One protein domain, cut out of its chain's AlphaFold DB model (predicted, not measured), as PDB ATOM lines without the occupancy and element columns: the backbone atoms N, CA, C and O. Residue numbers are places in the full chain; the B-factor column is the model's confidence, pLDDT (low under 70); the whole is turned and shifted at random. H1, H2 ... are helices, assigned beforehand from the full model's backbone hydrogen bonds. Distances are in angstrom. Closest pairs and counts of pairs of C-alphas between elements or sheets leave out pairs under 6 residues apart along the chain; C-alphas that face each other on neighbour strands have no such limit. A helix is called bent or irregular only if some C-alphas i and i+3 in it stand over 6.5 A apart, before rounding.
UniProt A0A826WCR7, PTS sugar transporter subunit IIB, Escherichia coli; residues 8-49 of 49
ATOM      1  N   PHE A   8     152.540  72.708  92.897       92.56
ATOM      2  CA  PHE A   8     153.861  72.186  93.255       92.56
ATOM      3  C   PHE A   8     154.859  73.290  93.636       92.56
ATOM      4  O   PHE A   8     155.814  73.004  94.345       92.56
ATOM      5  N   GLN A   9     154.618  74.539  93.214       93.12
ATOM      6  CA  GLN A   9     155.448  75.699  93.561       93.12
ATOM      7  C   GLN A   9     155.108  76.269  94.945       93.12
ATOM      8  O   GLN A   9     155.829  77.124  95.447       93.12
ATOM      9  N   LYS A  10     154.029  75.801  95.590       91.00
ATOM     10  CA  LYS A  10     153.617  76.252  96.927       91.00
ATOM     11  C   LYS A  10     154.777  76.301  97.943       91.00
ATOM     12  O   LYS A  10     154.967  77.377  98.498       91.00
ATOM     13  N   PRO A  11     155.563  75.228  98.169       91.56
ATOM     14  CA  PRO A  11     156.649  75.254  99.154       91.56
ATOM     15  C   PRO A  11     157.750  76.274  98.830       91.56
ATOM     16  O   PRO A  11     158.304  76.888  99.737       91.56
ATOM     17  N   GLU A  12     158.052  76.492  97.549       92.38
ATOM     18  CA  GLU A  12     159.033  77.496  97.122       92.38
ATOM     19  C   GLU A  12     158.524  78.915  97.407       92.38
ATOM     20  O   GLU A  12     159.226  79.733  97.998       92.38
ATOM     21  N   ILE A  13     157.263  79.187  97.068       90.38
ATOM     22  CA  ILE A  13     156.629  80.485  97.318       90.38
ATOM     23  C   ILE A  13     156.434  80.730  98.820       90.38
ATOM     24  O   ILE A  13     156.612  81.857  99.271       90.38
ATOM     25  N   GLU A  14     156.123  79.703  99.614       90.62
ATOM     26  CA  GLU A  14     156.073  79.794 101.082       90.62
ATOM     27  C   GLU A  14     157.438  80.160 101.675       90.62
ATOM     28  O   GLU A  14     157.514  81.028 102.549       90.62
ATOM     29  N   ALA A  15     158.522  79.571 101.162       90.31
ATOM     30  CA  ALA A  15     159.879  79.914 101.577       90.31
ATOM     31  C   ALA A  15     160.237  81.372 101.237       90.31
ATOM     32  O   ALA A  15     160.833  82.068 102.061       90.31
ATOM     33  N   VAL A  16     159.830  81.859 100.058       90.12
ATOM     34  CA  VAL A  16     160.013  83.264  99.643       90.12
ATOM     35  C   VAL A  16     159.148  84.219 100.470       90.12
ATOM     36  O   VAL A  16     159.599  85.305 100.833       90.12
ATOM     37  N   ALA A  17     157.916  83.824 100.799       88.56
ATOM     38  CA  ALA A  17     156.993  84.633 101.586       88.56
ATOM     39  C   ALA A  17     157.456  84.807 103.041       88.56
ATOM     40  O   ALA A  17     157.068  85.785 103.680       88.56
ATOM     41  N   GLN A  18     158.288  83.895 103.563       87.19
ATOM     42  CA  GLN A  18     158.873  83.969 104.910       87.19
ATOM     43  C   GLN A  18     157.825  84.206 106.015       87.19
ATOM     44  O   GLN A  18     158.087  84.912 106.987       87.19
ATOM     45  N   GLY A  19     156.604  83.689 105.835       81.25
ATOM     46  CA  GLY A  19     155.488  83.898 106.767       81.25
ATOM     47  C   GLY A  19     154.919  85.324 106.808       81.25
ATOM     48  O   GLY A  19     154.028  85.590 107.603       81.25
ATOM     49  N   LYS A  20     155.388  86.247 105.957       86.56
ATOM     50  CA  LYS A  20     154.840  87.614 105.851       86.56
ATOM     51  C   LYS A  20     153.512  87.657 105.101       86.56
ATOM     52  O   LYS A  20     152.769  88.623 105.232       86.56
ATOM     53  N   MET A  21     153.259  86.656 104.260       87.12
ATOM     54  CA  MET A  21     152.053  86.552 103.447       87.12
ATOM     55  C   MET A  21     151.569  85.100 103.411       87.12
ATOM     56  O   MET A  21     152.385  84.203 103.176       87.12
ATOM     57  N   PRO A  22     150.259  84.858 103.586       89.69
ATOM     58  CA  PRO A  22     149.689  83.526 103.468       89.69
ATOM     59  C   PRO A  22     149.728  83.055 102.010       89.69
ATOM     60  O   PRO A  22     149.292  83.745 101.082       89.69
ATOM     61  N   VAL A  23     150.240  81.843 101.800       91.75
ATOM     62  CA  VAL A  23     150.312  81.206 100.483       91.75
ATOM     63  C   VAL A  23     149.357  80.022 100.462       91.75
ATOM     64  O   VAL A  23     149.537  79.028 101.158       91.75
ATOM     65  N   ALA A  24     148.339  80.104  99.613       92.88
ATOM     66  CA  ALA A  24     147.374  79.029  99.438       92.88
ATOM     67  C   ALA A  24     147.092  78.761  97.961       92.88
ATOM     68  O   ALA A  24     147.263  79.635  97.105       92.88
ATOM     69  N   VAL A  25     146.658  77.536  97.681       93.81
ATOM     70  CA  VAL A  25     146.259  77.079  96.349       93.81
ATOM     71  C   VAL A  25     144.748  77.230  96.228       93.81
ATOM     72  O   VAL A  25     144.022  76.896  97.158       93.81
ATOM     73  N   ILE A  26     144.287  77.753  95.096       94.00
ATOM     74  CA  ILE A  26     142.862  77.870  94.789       94.00
ATOM     75  C   ILE A  26     142.315  76.476  94.477       94.00
ATOM     76  O   ILE A  26     142.919  75.726  93.706       94.00
ATOM     77  N   GLU A  27     141.151  76.156  95.037       92.62
ATOM     78  CA  GLU A  27     140.445  74.915  94.741       92.62
ATOM     79  C   GLU A  27     140.139  74.781  93.246       92.62
ATOM     80  O   GLU A  27     139.673  75.715  92.588       92.62
ATOM     81  N   MET A  28     140.387  73.591  92.689       91.38
ATOM     82  CA  MET A  28     140.238  73.357  91.247       91.38
ATOM     83  C   MET A  28     138.789  73.554  90.789       91.38
ATOM     84  O   MET A  28     138.555  74.018  89.676       91.38
ATOM     85  N   LYS A  29     137.825  73.249  91.663       93.56
ATOM     86  CA  LYS A  29     136.401  73.489  91.421       93.56
ATOM     87  C   LYS A  29     136.112  74.978  91.234       93.56
ATOM     88  O   LYS A  29     135.504  75.351  90.233       93.56
ATOM     89  N   ASP A  30     136.554  75.819  92.164       93.56
ATOM     90  CA  ASP A  30     136.285  77.261  92.123       93.56
ATOM     91  C   ASP A  30     137.052  77.939  90.986       93.56
ATOM     92  O   ASP A  30     136.512  78.804  90.299       93.56
ATOM     93  N   TYR A  31     138.274  77.473  90.710       92.31
ATOM     94  CA  TYR A  31     139.064  77.917  89.565       92.31
ATOM     95  C   TYR A  31     138.414  77.534  88.224       92.31
ATOM     96  O   TYR A  31     138.307  78.363  87.326       92.31
ATOM     97  N   GLY A  32     137.945  76.288  88.088       91.94
ATOM     98  CA  GLY A  32     137.341  75.775  86.854       91.94
ATOM     99  C   GLY A  32     135.938  76.318  86.578       91.94
ATOM    100  O   GLY A  32     135.565  76.497  85.424       91.94
ATOM    101  N   THR A  33     135.171  76.622  87.626       95.12
ATOM    102  CA  THR A  33     133.838  77.241  87.511       95.12
ATOM    103  C   THR A  33     133.885  78.769  87.460       95.12
ATOM    104  O   THR A  33     132.833  79.399  87.380       95.12
ATOM    105  N   MET A  34     135.083  79.370  87.498       92.31
ATOM    106  CA  MET A  34     135.291  80.823  87.581       92.31
ATOM    107  C   MET A  34     134.501  81.480  88.725       92.31
ATOM    108  O   MET A  34     134.020  82.609  88.607       92.31
ATOM    109  N   ASN A  35     134.374  80.785  89.857       94.88
ATOM    110  CA  ASN A  35     133.638  81.274  91.017       94.88
ATOM    111  C   ASN A  35     134.462  82.312  91.797       94.88
ATOM    112  O   ASN A  35     135.033  82.029  92.851       94.88
ATOM    113  N   GLY A  36     134.532  83.533  91.267       93.19
ATOM    114  CA  GLY A  36     135.329  84.618  91.845       93.19
ATOM    115  C   GLY A  36     134.918  85.002  93.269       93.19
ATOM    116  O   GLY A  36     135.777  85.389  94.057       93.19
ATOM    117  N   GLN A  37     133.640  84.843  93.626       95.19
ATOM    118  CA  GLN A  37     133.161  85.133  94.978       95.19
ATOM    119  C   GLN A  37     133.759  84.161  96.002       95.19
ATOM    120  O   GLN A  37     134.314  84.604  97.004       95.19
ATOM    121  N   ALA A  38     133.725  82.854  95.725       94.25
ATOM    122  CA  ALA A  38     134.325  81.857  96.612       94.25
ATOM    123  C   ALA A  38     135.845  82.047  96.744       94.25
ATOM    124  O   ALA A  38     136.387  81.969  97.846       94.25
ATOM    125  N   VAL A  39     136.533  82.364  95.639       94.19
ATOM    126  CA  VAL A  39     137.981  82.646  95.652       94.19
ATOM    127  C   VAL A  39     138.304  83.890  96.484       94.19
ATOM    128  O   VAL A  39     139.286  83.891  97.227       94.19
ATOM    129  N   LEU A  40     137.482  84.938  96.389       94.19
ATOM    130  CA  LEU A  40     137.642  86.153  97.181       94.19
ATOM    131  C   LEU A  40     137.409  85.887  98.673       94.19
ATOM    132  O   LEU A  40     138.239  86.269  99.493       94.19
ATOM    133  N   GLU A  41     136.321  85.205  99.032       95.12
ATOM    134  CA  GLU A  41     136.029  84.835 100.423       95.12
ATOM    135  C   GLU A  41     137.143  83.964 101.022       95.12
ATOM    136  O   GLU A  41     137.547  84.169 102.167       95.12
ATOM    137  N   PHE A  42     137.686  83.031 100.237       93.81
ATOM    138  CA  PHE A  42     138.843  82.228 100.620       93.81
ATOM    139  C   PHE A  42     140.089  83.087 100.875       93.81
ATOM    140  O   PHE A  42     140.739  82.931 101.908       93.81
ATOM    141  N   ALA A  43     140.398  84.032  99.981       92.88
ATOM    142  CA  ALA A  43     141.517  84.960 100.156       92.88
ATOM    143  C   ALA A  43     141.366  85.819 101.422       92.88
ATOM    144  O   ALA A  43     142.334  86.023 102.148       92.88
ATOM    145  N   MET A  44     140.153  86.307 101.692       93.94
ATOM    146  CA  MET A  44     139.864  87.139 102.860       93.94
ATOM    147  C   MET A  44     140.012  86.365 104.168       93.94
ATOM    148  O   MET A  44     140.578  86.901 105.116       93.94
ATOM    149  N   LYS A  45     139.561  85.104 104.215       92.44
ATOM    150  CA  LYS A  45     139.761  84.233 105.384       92.44
ATOM    151  C   LYS A  45     141.243  84.008 105.672       92.44
ATOM    152  O   LYS A  45     141.659  84.162 106.809       92.44
ATOM    153  N   LEU A  46     142.039  83.751 104.632       90.56
ATOM    154  CA  LEU A  46     143.488  83.562 104.762       90.56
ATOM    155  C   LEU A  46     144.232  84.792 105.289       90.56
ATOM    156  O   LEU A  46     145.297  84.635 105.863       90.56
ATOM    157  N   LEU A  47     143.724  86.002 105.041       87.62
ATOM    158  CA  LEU A  47     144.320  87.245 105.545       87.62
ATOM    159  C   LEU A  47     143.899  87.577 106.983       87.62
ATOM    160  O   LEU A  47     144.498  88.461 107.591       87.62
ATOM    161  N   GLN A  48     142.828  86.955 107.484       82.00
ATOM    162  CA  GLN A  48     142.311  87.164 108.839       82.00
ATOM    163  C   GLN A  48     142.823  86.124 109.850       82.00
ATOM    164  O   GLN A  48     142.642  86.337 111.049       82.00
ATOM    165  N   GLU A  49     143.442  85.037 109.381       56.38
ATOM    166  CA  GLU A  49     144.267  84.108 110.177       56.38
ATOM    167  C   GLU A  49     145.722  84.588 110.270       56.38
ATOM    168  O   GLU A  49     146.307  84.440 111.367       56.38
TER     169      GLU A  49
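AT A GLANCE: This is residues 8 to 49 of the 49 residues of the protein "PTS sugar transporter subunit IIB" of Escherichia coli (UniProt A0A826WCR7). A flat, open zigzag of three helices: the longest, H3, makes one side, short H2 forms a corner at its start, and H1 lies at the far end, touching no helix. The link of residues 18 to 27 crosses the middle from H1 to H2, and H3 folds back from there; residues 32 to 37 stick out. The printed part has 42 residues, in the order H1, H2, H3, with no named strand; the class is all helix. It is only just loose, close to compact, with a radius of gyration of the C-alphas of 11.4 A, and spans 30 by 24 by 9 A.

HOW THE PARTS SIT: Start from H3, residues 36 to 48; with residues 36 to 39 alone it touches H2, residues 28 to 32, only at the corner, the closest C-alphas being those of Asp 30 and Val 39, 6.7 A apart. H1, residues 8 to 17, is apart from both. Every O i to N i+4 pair is within hydrogen-bond range in H2 and H3, and 5 of 6 in H1.

IN THESE COORDINATES: Find C-alpha 36 at (135.329, 84.618, 91.845); H3 runs 18.5 A to C-alpha 48. H2 measures 5.8 A. H1 begins at C-alpha 8, (153.861, 72.186, 93.255), and runs 15.3 A; it is irregular, with C-alphas 8 and 11 7.2 A apart.

THE WHOLE: The C-alphas of Gln 18 and Thr 33, the two farthest apart, are 31.2 A apart. The printed part has no cut; H1 to H2 is a short link, H2 to H3 a tight one. Residue 49 alone is under 70 in pLDDT.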